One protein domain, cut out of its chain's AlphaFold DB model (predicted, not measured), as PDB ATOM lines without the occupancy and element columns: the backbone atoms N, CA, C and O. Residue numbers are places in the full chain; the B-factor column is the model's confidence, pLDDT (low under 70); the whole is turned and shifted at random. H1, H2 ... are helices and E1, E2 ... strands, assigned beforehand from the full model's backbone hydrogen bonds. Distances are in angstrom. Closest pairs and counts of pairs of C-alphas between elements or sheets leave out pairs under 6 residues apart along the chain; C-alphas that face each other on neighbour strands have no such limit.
ATOM      1  N   LEU A   2     -32.473 -32.628  -9.782       37.41
ATOM      2  CA  LEU A   2     -33.860 -32.117  -9.839       37.41
ATOM      3  C   LEU A   2     -34.954 -33.150  -9.475       37.41
ATOM      4  O   LEU A   2     -35.955 -32.789  -8.867       37.41
ATOM      5  N   GLU A   3     -34.755 -34.431  -9.792       39.56
ATOM      6  CA  GLU A   3     -35.771 -35.480  -9.576       39.56
ATOM      7  C   GLU A   3     -35.995 -35.831  -8.094       39.56
ATOM      8  O   GLU A   3     -37.099 -36.193  -7.698       39.56
ATOM      9  N   ARG A   4     -34.975 -35.663  -7.240       44.56
ATOM     10  CA  ARG A   4     -35.092 -35.927  -5.792       44.56
ATOM     11  C   ARG A   4     -35.829 -34.802  -5.065       44.56
ATOM     12  O   ARG A   4     -36.552 -35.069  -4.114       44.56
ATOM     13  N   VAL A   5     -35.692 -33.567  -5.553       47.22
ATOM     14  CA  VAL A   5     -36.405 -32.396  -5.018       47.22
ATOM     15  C   VAL A   5     -37.893 -32.469  -5.371       47.22
ATOM     16  O   VAL A   5     -38.735 -32.243  -4.508       47.22
ATOM     17  N   LYS A   6     -38.237 -32.890  -6.600       47.56
ATOM     18  CA  LYS A   6     -39.635 -33.137  -7.003       47.56
ATOM     19  C   LYS A   6     -40.296 -34.253  -6.187       47.56
ATOM     20  O   LYS A   6     -41.445 -34.104  -5.784       47.56
ATOM     21  N   ALA A   7     -39.576 -35.346  -5.922       50.28
ATOM     22  CA  ALA A   7     -40.088 -36.449  -5.110       50.28
ATOM     23  C   ALA A   7     -40.330 -36.029  -3.647       50.28
ATOM     24  O   ALA A   7     -41.378 -36.350  -3.092       50.28
ATOM     25  N   ALA A   8     -39.416 -35.247  -3.062       53.47
ATOM     26  CA  ALA A   8     -39.567 -34.717  -1.706       53.47
ATOM     27  C   ALA A   8     -40.743 -33.726  -1.588       53.47
ATOM     28  O   ALA A   8     -41.509 -33.797  -0.631       53.47
ATOM     29  N   LEU A   9     -40.950 -32.861  -2.591       51.25
ATOM     30  CA  LEU A   9     -42.117 -31.970  -2.657       51.25
ATOM     31  C   LEU A   9     -43.436 -32.754  -2.765       51.25
ATOM     32  O   LEU A   9     -44.401 -32.443  -2.072       51.25
ATOM     33  N   HIS A  10     -43.472 -33.811  -3.580       48.59
ATOM     34  CA  HIS A  10     -44.663 -34.645  -3.758       48.59
ATOM     35  C   HIS A  10     -45.015 -35.462  -2.497       48.59
ATOM     36  O   HIS A  10     -46.197 -35.597  -2.175       48.59
ATOM     37  N   ASP A  32     -58.044 -10.330  13.634       75.44
ATOM     38  CA  ASP A  32     -58.130  -9.268  14.653       75.44
ATOM     39  C   ASP A  32     -57.398  -9.568  15.978       75.44
ATOM     40  O   ASP A  32     -57.416  -8.758  16.909       75.44
ATOM     41  N   SER A  33     -56.740 -10.723  16.106       82.44
ATOM     42  CA  SER A  33     -56.057 -11.088  17.354       82.44
ATOM     43  C   SER A  33     -54.799 -10.241  17.606       82.44
ATOM     44  O   SER A  33     -54.041  -9.904  16.693       82.44
ATOM     45  N   GLU A  34     -54.526  -9.939  18.879       87.69
ATOM     46  CA  GLU A  34     -53.284  -9.280  19.304       87.69
ATOM     47  C   GLU A  34     -52.073 -10.223  19.297       87.69
ATOM     48  O   GLU A  34     -50.928  -9.761  19.340       87.69
ATOM     49  N   GLU A  35     -52.311 -11.533  19.226       87.50
ATOM     50  CA  GLU A  35     -51.258 -12.542  19.159       87.50
ATOM     51  C   GLU A  35     -50.758 -12.721  17.717       87.50
ATOM     52  O   GLU A  35     -51.567 -12.820  16.791       87.50
ATOM     53  N   PRO A  36     -49.433 -12.773  17.488       91.12
ATOM     54  CA  PRO A  36     -48.878 -12.886  16.145       91.12
ATOM     55  C   PRO A  36     -49.242 -14.232  15.517       91.12
ATOM     56  O   PRO A  36     -48.890 -15.289  16.044       91.12
ATOM     57  N   TRP A  37     -49.903 -14.190  14.362       90.44
ATOM     58  CA  TRP A  37     -50.367 -15.381  13.663       90.44
ATOM     59  C   TRP A  37     -50.031 -15.352  12.169       90.44
ATOM     60  O   TRP A  37     -50.154 -14.326  11.499       90.44
ATOM     61  N   VAL A  38     -49.613 -16.510  11.656       90.88
ATOM     62  CA  VAL A  38     -49.323 -16.758  10.243       90.88
ATOM     63  C   VAL A  38     -49.707 -18.194   9.888       90.88
ATOM     64  O   VAL A  38     -49.434 -19.123  10.653       90.88
ATOM     65  N   GLU A  39     -50.313 -18.386   8.721       89.00
ATOM     66  CA  GLU A  39     -50.645 -19.699   8.171       89.00
ATOM     67  C   GLU A  39     -50.246 -19.816   6.699       89.00
ATOM     68  O   GLU A  39     -50.220 -18.835   5.954       89.00
ATOM     69  N   VAL A  40     -49.954 -21.045   6.270       87.12
ATOM     70  CA  VAL A  40     -49.799 -21.373   4.850       87.12
ATOM     71  C   VAL A  40     -51.166 -21.794   4.331       87.12
ATOM     72  O   VAL A  40     -51.662 -22.856   4.702       87.12
ATOM     73  N   VAL A  41     -51.758 -20.968   3.473       88.12
ATOM     74  CA  VAL A  41     -53.068 -21.221   2.861       88.12
ATOM     75  C   VAL A  41     -52.929 -22.204   1.707       88.12
ATOM     76  O   VAL A  41     -53.676 -23.175   1.606       88.12
ATOM     77  N   ALA A  42     -51.937 -21.985   0.843       81.69
ATOM     78  CA  ALA A  42     -51.688 -22.853  -0.293       81.69
ATOM     79  C   ALA A  42     -50.198 -22.954  -0.608       81.69
ATOM     80  O   ALA A  42     -49.402 -22.048  -0.361       81.69
ATOM     81  N   CYS A  43     -49.821 -24.086  -1.188       84.94
ATOM     82  CA  CYS A  43     -48.496 -24.317  -1.730       84.94
ATOM     83  C   CYS A  43     -48.650 -25.034  -3.069       84.94
ATOM     84  O   CYS A  43     -49.340 -26.053  -3.163       84.94
ATOM     85  N   GLY A  44     -48.023 -24.494  -4.107       80.81
ATOM     86  CA  GLY A  44     -48.101 -25.018  -5.464       80.81
ATOM     87  C   GLY A  44     -46.729 -25.063  -6.113       80.81
ATOM     88  O   GLY A  44     -45.911 -24.169  -5.924       80.81
ATOM     89  N   LEU A  45     -46.474 -26.100  -6.905       82.81
ATOM     90  CA  LEU A  45     -45.271 -26.189  -7.726       82.81
ATOM     91  C   LEU A  45     -45.633 -25.869  -9.173       82.81
ATOM     92  O   LEU A  45     -46.228 -26.694  -9.867       82.81
ATOM     93  N   ASP A  46     -45.245 -24.687  -9.633       84.94
ATOM     94  CA  ASP A  46     -45.317 -24.331 -11.041       84.94
ATOM     95  C   ASP A  46     -44.033 -24.802 -11.755       84.94
ATOM     96  O   ASP A  46     -42.921 -24.522 -11.297       84.94
ATOM     97  N   PRO A  47     -44.134 -25.526 -12.882       79.56
ATOM     98  CA  PRO A  47     -42.965 -26.052 -13.589       79.56
ATOM     99  C   PRO A  47     -42.076 -24.969 -14.225       79.56
ATOM    100  O   PRO A  47     -40.943 -25.272 -14.596       79.56
ATOM    101  N   ILE A  48     -42.565 -23.732 -14.361       80.88
ATOM    102  CA  ILE A  48     -41.873 -22.602 -14.996       80.88
ATOM    103  C   ILE A  48     -41.468 -21.550 -13.950       80.88
ATOM    104  O   ILE A  48     -40.349 -21.043 -13.984       80.88
ATOM    105  N   LYS A  49     -42.366 -21.226 -13.019       75.56
ATOM    106  CA  LYS A  49     -42.203 -20.208 -11.970       75.56
ATOM    107  C   LYS A  49     -41.649 -20.777 -10.665       75.56
ATOM    108  O   LYS A  49     -41.229 -20.013  -9.802       75.56
ATOM    109  N   GLY A  50     -41.611 -22.101 -10.533       81.50
ATOM    110  CA  GLY A  50     -41.126 -22.785  -9.344       81.50
ATOM    111  C   GLY A  50     -42.176 -22.877  -8.241       81.50
ATOM    112  O   GLY A  50     -43.379 -22.908  -8.485       81.50
ATOM    113  N   LEU A  51     -41.698 -22.992  -7.007       78.06
ATOM    114  CA  LEU A  51     -42.534 -23.177  -5.829       78.06
ATOM    115  C   LEU A  51     -43.179 -21.849  -5.420       78.06
ATOM    116  O   LEU A  51     -42.478 -20.860  -5.202       78.06
ATOM    117  N   HIS A  52     -44.500 -21.837  -5.315       81.94
ATOM    118  CA  HIS A  52     -45.294 -20.701  -4.876       81.94
ATOM    119  C   HIS A  52     -46.010 -21.036  -3.570       81.94
ATOM    120  O   HIS A  52     -46.505 -22.151  -3.396       81.94
ATOM    121  N   TYR A  53     -46.070 -20.055  -2.676       82.81
ATOM    122  CA  TYR A  53     -46.750 -20.147  -1.394       82.81
ATOM    123  C   TYR A  53     -47.714 -18.979  -1.260       82.81
ATOM    124  O   TYR A  53     -47.329 -17.832  -1.494       82.81
ATOM    125  N   GLU A  54     -48.929 -19.289  -0.834       85.69
ATOM    126  CA  GLU A  54     -49.906 -18.315  -0.379       85.69
ATOM    127  C   GLU A  54     -49.939 -18.381   1.141       85.69
ATOM    128  O   GLU A  54     -50.147 -19.443   1.735       85.69
ATOM    129  N   LEU A  55     -49.671 -17.243   1.769       88.25
ATOM    130  CA  LEU A  55     -49.619 -17.094   3.213       88.25
ATOM    131  C   LEU A  55     -50.699 -16.109   3.622       88.25
ATOM    132  O   LEU A  55     -50.891 -15.103   2.938       88.25
ATOM    133  N   ASN A  56     -51.344 -16.385   4.748       90.50
ATOM    134  CA  ASN A  56     -52.173 -15.406   5.431       90.50
ATOM    135  C   ASN A  56     -51.536 -15.074   6.777       90.50
ATOM    136  O   ASN A  56     -50.901 -15.926   7.403       90.50
ATOM    137  N   TRP A  57     -51.663 -13.829   7.207       91.81
ATOM    138  CA  TRP A  57     -51.104 -13.351   8.467       91.81
ATOM    139  C   TRP A  57     -51.955 -12.214   9.015       91.81
ATOM    140  O   TRP A  57     -52.679 -11.561   8.268       91.81
ATOM    141  N   ASN A  58     -51.833 -11.950  10.313       92.19
ATOM    142  CA  ASN A  58     -52.494 -10.815  10.951       92.19
ATOM    143  C   ASN A  58     -51.540  -9.633  11.193       92.19
ATOM    144  O   ASN A  58     -50.312  -9.749  11.089       92.19
ATOM    145  N   ASP A  59     -52.092  -8.478  11.569       92.69
ATOM    146  CA  ASP A  59     -51.294  -7.278  11.846       92.69
ATOM    147  C   ASP A  59     -50.335  -7.463  13.032       92.69
ATOM    148  O   ASP A  59     -49.245  -6.882  13.063       92.69
ATOM    149  N   ALA A  60     -50.710  -8.285  14.018       91.75
ATOM    150  CA  ALA A  60     -49.848  -8.606  15.154       91.75
ATOM    151  C   ALA A  60     -48.546  -9.282  14.711       91.75
ATOM    152  O   ALA A  60     -47.471  -8.944  15.220       91.75
ATOM    153  N   PHE A  61     -48.617 -10.165  13.715       93.94
ATOM    154  CA  PHE A  61     -47.446 -10.811  13.136       93.94
ATOM    155  C   PHE A  61     -46.512  -9.804  12.462       93.94
ATOM    156  O   PHE A  61     -45.305  -9.808  12.712       93.94
ATOM    157  N   ILE A  62     -47.057  -8.867  11.684       93.94
ATOM    158  CA  ILE A  62     -46.255  -7.805  11.062       93.94
ATOM    159  C   ILE A  62     -45.585  -6.924  12.117       93.94
ATOM    160  O   ILE A  62     -44.394  -6.610  11.998       93.94
ATOM    161  N   ARG A  63     -46.305  -6.552  13.183       93.75
ATOM    162  CA  ARG A  63     -45.726  -5.798  14.306       93.75
ATOM    163  C   ARG A  63     -44.582  -6.567  14.964       93.75
ATOM    164  O   ARG A  63     -43.531  -5.975  15.209       93.75
ATOM    165  N   TYR A  64     -44.756  -7.866  15.198       94.25
ATOM    166  CA  TYR A  64     -43.717  -8.738  15.747       94.25
ATOM    167  C   TYR A  64     -42.465  -8.781  14.854       94.25
ATOM    168  O   TYR A  64     -41.343  -8.618  15.345       94.25
ATOM    169  N   LEU A  65     -42.634  -8.914  13.534       94.81
ATOM    170  CA  LEU A  65     -41.509  -8.904  12.596       94.81
ATOM    171  C   LEU A  65     -40.787  -7.551  12.583       94.81
ATOM    172  O   LEU A  65     -39.555  -7.506  12.610       94.81
ATOM    173  N   ARG A  66     -41.530  -6.440  12.622       93.56
ATOM    174  CA  ARG A  66     -40.940  -5.094  12.703       93.56
ATOM    175  C   ARG A  66     -40.132  -4.894  13.982       93.56
ATOM    176  O   ARG A  66     -39.024  -4.367  13.919       93.56
ATOM    177  N   GLN A  67     -40.644  -5.357  15.123       94.25
ATOM    178  CA  GLN A  67     -39.919  -5.328  16.401       94.25
ATOM    179  C   GLN A  67     -38.667  -6.213  16.379       94.25
ATOM    180  O   GLN A  67     -37.655  -5.861  16.978       94.25
ATOM    181  N   SER A  68     -38.715  -7.315  15.629       91.69
ATOM    182  CA  SER A  68     -37.574  -8.211  15.404       91.69
ATOM    183  C   SER A  68     -36.526  -7.640  14.432       91.69
ATOM    184  O   SER A  68     -35.499  -8.271  14.199       91.69
ATOM    185  N   GLY A  69     -36.758  -6.448  13.867       92.94
ATOM    186  CA  GLY A  69     -35.822  -5.746  12.984       92.94
ATOM    187  C   GLY A  69     -36.102  -5.890  11.484       92.94
ATOM    188  O   GLY A  69     -35.361  -5.332  10.669       92.94
ATOM    189  N   TYR A  70     -37.178  -6.576  11.086       93.94
ATOM    190  CA  TYR A  70     -37.579  -6.655   9.683       93.94
ATOM    191  C   TYR A  70     -38.253  -5.355   9.232       93.94
ATOM    192  O   TYR A  70     -39.263  -4.919   9.776       93.94
ATOM    193  N   THR A  71     -37.704  -4.727   8.194       91.31
ATOM    194  CA  THR A  71     -38.194  -3.446   7.666       91.31
ATOM    195  C   THR A  71     -38.617  -3.563   6.207       91.31
ATOM    196  O   THR A  71     -38.037  -4.324   5.426       91.31
ATOM    197  N   GLY A  72     -39.621  -2.785   5.814       90.88
ATOM    198  CA  GLY A  72     -40.146  -2.762   4.453       90.88
ATOM    199  C   GLY A  72     -41.289  -1.762   4.309       90.88
ATOM    200  O   GLY A  72     -41.931  -1.396   5.298       90.88
ATOM    201  N   SER A  73     -41.503  -1.312   3.073       89.50
ATOM    202  CA  SER A  73     -42.578  -0.376   2.723       89.50
ATOM    203  C   SER A  73     -43.946  -1.051   2.647       89.50
ATOM    204  O   SER A  73     -44.952  -0.386   2.850       89.50
ATOM    205  N   ALA A  74     -43.969  -2.354   2.363       94.31
ATOM    206  CA  ALA A  74     -45.167  -3.178   2.295       94.31
ATOM    207  C   ALA A  74     -44.994  -4.414   3.178       94.31
ATOM    208  O   ALA A  74     -43.870  -4.894   3.376       94.31
ATOM    209  N   ASP A  75     -46.101  -4.937   3.685       92.69
ATOM    210  CA  ASP A  75     -46.082  -6.046   4.630       92.69
ATOM    211  C   ASP A  75     -45.643  -7.350   3.957       92.69
ATOM    212  O   ASP A  75     -44.845  -8.087   4.536       92.69
ATOM    213  N   GLU A  76     -45.977  -7.560   2.676       91.88
ATOM    214  CA  GLU A  76     -45.471  -8.717   1.919       91.88
ATOM    215  C   GLU A  76     -43.942  -8.697   1.799       91.88
ATOM    216  O   GLU A  76     -43.291  -9.740   1.796       91.88
ATOM    217  N   THR A  77     -43.332  -7.505   1.745       93.31
ATOM    218  CA  THR A  77     -41.865  -7.382   1.720       93.31
ATOM    219  C   THR A  77     -41.252  -7.804   3.054       93.31
ATOM    220  O   THR A  77     -40.165  -8.383   3.082       93.31
ATOM    221  N   ILE A  78     -41.928  -7.511   4.163       94.94
ATOM    222  CA  ILE A  78     -41.471  -7.859   5.513       94.94
ATOM    223  C   ILE A  78     -41.591  -9.365   5.726       94.94
ATOM    224  O   ILE A  78     -40.606 -10.005   6.100       94.94
ATOM    225  N   VAL A  79     -42.753  -9.934   5.401       92.81
ATOM    226  CA  VAL A  79     -43.002 -11.380   5.472       92.81
ATOM    227  C   VAL A  79     -42.061 -12.137   4.540       92.81
ATOM    228  O   VAL A  79     -41.465 -13.131   4.948       92.81
ATOM    229  N   GLY A  80     -41.833 -11.640   3.323       90.88
ATOM    230  CA  GLY A  80     -40.906 -12.254   2.373       90.88
ATOM    231  C   GLY A  80     -39.467 -12.319   2.894       90.88
ATOM    232  O   GLY A  80     -38.813 -13.353   2.767       90.88
ATOM    233  N   LYS A  81     -38.972 -11.249   3.534       92.56
ATOM    234  CA  LYS A  81     -37.637 -11.242   4.162       92.56
ATOM    235  C   LYS A  81     -37.542 -12.256   5.298       92.56
ATOM    236  O   LYS A  81     -36.593 -13.035   5.330       92.56
ATOM    237  N   TRP A  82     -38.539 -12.270   6.181       93.81
ATOM    238  CA  TRP A  82     -38.623 -13.248   7.262       93.81
ATOM    239  C   TRP A  82     -38.633 -14.685   6.729       93.81
ATOM    240  O   TRP A  82     -37.869 -15.520   7.204       93.81
ATOM    241  N   MET A  83     -39.427 -14.965   5.693       90.25
ATOM    242  CA  MET A  83     -39.540 -16.307   5.125       90.25
ATOM    243  C   MET A  83     -38.227 -16.781   4.488       90.25
ATOM    244  O   MET A  83     -37.840 -17.937   4.651       90.25
ATOM    245  N   VAL A  84     -37.503 -15.889   3.807       88.88
ATOM    246  CA  VAL A  84     -36.172 -16.201   3.266       88.88
ATOM    247  C   VAL A  84     -35.186 -16.543   4.383       88.88
ATOM    248  O   VAL A  84     -34.413 -17.491   4.236       88.88
ATOM    249  N   ASP A  85     -35.190 -15.804   5.493       90.38
ATOM    250  CA  ASP A  85     -34.303 -16.104   6.621       90.38
ATOM    251  C   ASP A  85     -34.699 -17.396   7.343       90.38
ATOM    252  O   ASP A  85     -33.816 -18.192   7.669       90.38
ATOM    253  N   LEU A  86     -36.000 -17.673   7.477       88.56
ATOM    254  CA  LEU A  86     -36.504 -18.956   7.967       88.56
ATOM    255  C   LEU A  86     -35.969 -20.114   7.114       88.56
ATOM    256  O   LEU A  86     -35.422 -21.078   7.645       88.56
ATOM    257  N   TRP A  87     -36.049 -20.003   5.783       84.94
ATOM    258  CA  TRP A  87     -35.541 -21.041   4.880       84.94
ATOM    259  C   TRP A  87     -34.030 -21.222   4.983       84.94
ATOM    260  O   TRP A  87     -33.554 -22.355   4.932       84.94
ATOM    261  N   LYS A  88     -33.263 -20.136   5.138       83.44
ATOM    262  CA  LYS A  88     -31.811 -20.231   5.351       83.44
ATOM    263  C   LYS A  88     -31.494 -20.966   6.646       83.44
ATOM    264  O   LYS A  88     -30.625 -21.830   6.631       83.44
ATOM    265  N   GLN A  89     -32.201 -20.651   7.730       83.56
ATOM    266  CA  GLN A  89     -32.007 -21.309   9.018       83.56
ATOM    267  C   GLN A  89     -32.318 -22.807   8.921       83.56
ATOM    268  O   GLN A  89     -31.484 -23.629   9.293       83.56
ATOM    269  N   THR A  90     -33.465 -23.171   8.339       79.75
ATOM    270  CA  THR A  90     -33.829 -24.579   8.131       79.75
ATOM    271  C   THR A  90     -32.855 -25.287   7.183       79.75
ATOM    272  O   THR A  90     -32.503 -26.444   7.401       79.75
ATOM    273  N   SER A  91     -32.377 -24.613   6.133       76.62
ATOM    274  CA  SER A  91     -31.407 -25.189   5.197       76.62
ATOM    275  C   SER A  91     -30.036 -25.415   5.836       76.62
ATOM    276  O   SER A  91     -29.395 -26.422   5.534       76.62
ATOM    277  N   ASP A  92     -29.561 -24.490   6.671       76.31
ATOM    278  CA  ASP A  92     -28.290 -24.633   7.388       76.31
ATOM    279  C   ASP A  92     -28.365 -25.777   8.410       76.31
ATOM    280  O   ASP A  92     -27.466 -26.617   8.487       76.31
ATOM    281  N   GLU A  93     -29.502 -25.899   9.098       71.06
ATOM    282  CA  GLU A  93     -29.782 -27.009  10.006       71.06
ATOM    283  C   GLU A  93     -29.775 -28.363   9.276       71.06
ATOM    284  O   GLU A  93     -29.070 -29.288   9.682       71.06
ATOM    285  N   LEU A  94     -30.458 -28.479   8.135       64.12
ATOM    286  CA  LEU A  94     -30.447 -29.707   7.330       64.12
ATOM    287  C   LEU A  94     -29.045 -30.049   6.796       64.12
ATOM    288  O   LEU A  94     -28.653 -31.217   6.755       64.12
ATOM    289  N   ASN A  95     -28.263 -29.040   6.403       62.88
ATOM    290  CA  ASN A  95     -26.903 -29.239   5.900       62.88
ATOM    291  C   ASN A  95     -25.897 -29.574   7.019       62.88
ATOM    292  O   ASN A  95     -24.929 -30.302   6.791       62.88
ATOM    293  N   SER A  96     -26.120 -29.080   8.240       60.25
ATOM    294  CA  SER A  96     -25.325 -29.448   9.416       60.25
ATOM    295  C   SER A  96     -25.650 -30.865   9.904       60.25
ATOM    296  O   SER A  96     -24.725 -31.626  10.191       60.25
ATOM    297  N   GLN A  97     -26.918 -31.289   9.869       56.81
ATOM    298  CA  GLN A  97     -27.304 -32.682  10.138       56.81
ATOM    299  C   GLN A  97     -26.759 -33.660   9.083       56.81
ATOM    300  O   GLN A  97     -26.421 -34.797   9.411       56.81
ATOM    301  N   GLY A  98     -26.575 -33.210   7.838       54.38
ATOM    302  CA  GLY A  98     -25.944 -33.993   6.773       54.38
ATOM    303  C   GLY A  98     -24.431 -34.211   6.919       54.38
ATOM    304  O   GLY A  98     -23.901 -35.098   6.246       54.38
ATOM    305  N   ARG A  99     -23.737 -33.450   7.784       44.59
ATOM    306  CA  ARG A  99     -22.286 -33.578   8.035       44.59
ATOM    307  C   ARG A  99     -21.914 -34.556   9.156       44.59
ATOM    308  O   ARG A  99     -20.786 -35.023   9.157       44.59
TER     309      ARG A  99
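This is residues 2 to 10 and 32 to 99 of the 103 residues of an uncharacterized protein of Bacteroidales bacterium (UniProt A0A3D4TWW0). A long hairpin of two strands, E1 and E2, and one long helix, H3, spread apart like the arms of an open V, with the short helix H2 at the corner where they come together. Residues 83 to 99, most of them in H3, stick out freely, and the short helix H1 is detached, apart from E2, H2 and H3. The printed part has 77 residues, with three named helices and two named strands in the order H1, E1, E2, H2, H3; the sheet has the order E1 - E2 and is antiparallel, and the class is mixed, helices and strands. The whole is loose, with a radius of gyration of the C-alphas of 15.0 A and spans of 42 by 30 by 22 A.

Strand E1 is residues 38 to 46, 22.9 A from first to last C-alpha, beginning at C-alpha 38 at (-49.323, -16.758, 10.243). Strand E2 is residues 50 to 57, 22.5 A long. Helix H2 is residues 59 to 67, 12.4 A long. Helix H3 is residues 75 to 97, 33.1 A long, and ends at C-alpha 97 at (-27.304, -32.682, 10.138). Helix H1 is residues 2 to 10, 12.7 A long, with C-alpha 2 at (-33.860, -32.117, -9.839).

E1 and E2 form an antiparallel hairpin, with 162 degrees between their directions. N 41 and O 54 are 2.8 A apart and N 52 and O 44 are 2.8 A apart, both within hydrogen-bond range. E1 bends by 51 degrees at residue 41. The closest C-alphas of E1 and H2 are those of Val 38 and Phe 61, 6.9 A apart. H2 and H3 touch, and their closest C-alphas, those of Ile 62 and Asp 75, are 6.7 A apart. They run the same way at a steep tilt of 66 degrees, and H3 touches H2 with residues 75 to 82 alone. E2 and H3 are near each other, with 5 pairs of C-alphas within 10 A. E1 and H3 are apart. H1 is apart from E2, H2 and H3. In H1, H2 and H3 every O i to N i+4 pair is within hydrogen-bond range.

The C-alphas farthest apart are those of Asp 32 and Arg 99, 43.8 A. Residues 11 to 31 are not printed, and C-alphas 10 and 32 are 34.1 A apart across this cut, which lies in the link from H1 to E1. Of the links that are printed whole, E1 to E2 and E2 to H2 are tight and H2 to H3 is short. The mean pLDDT of the printed part is 80.5; the model's confidence is under 70 at residues 2 to 10 and 94 to 99, and the mean for H1 is 47.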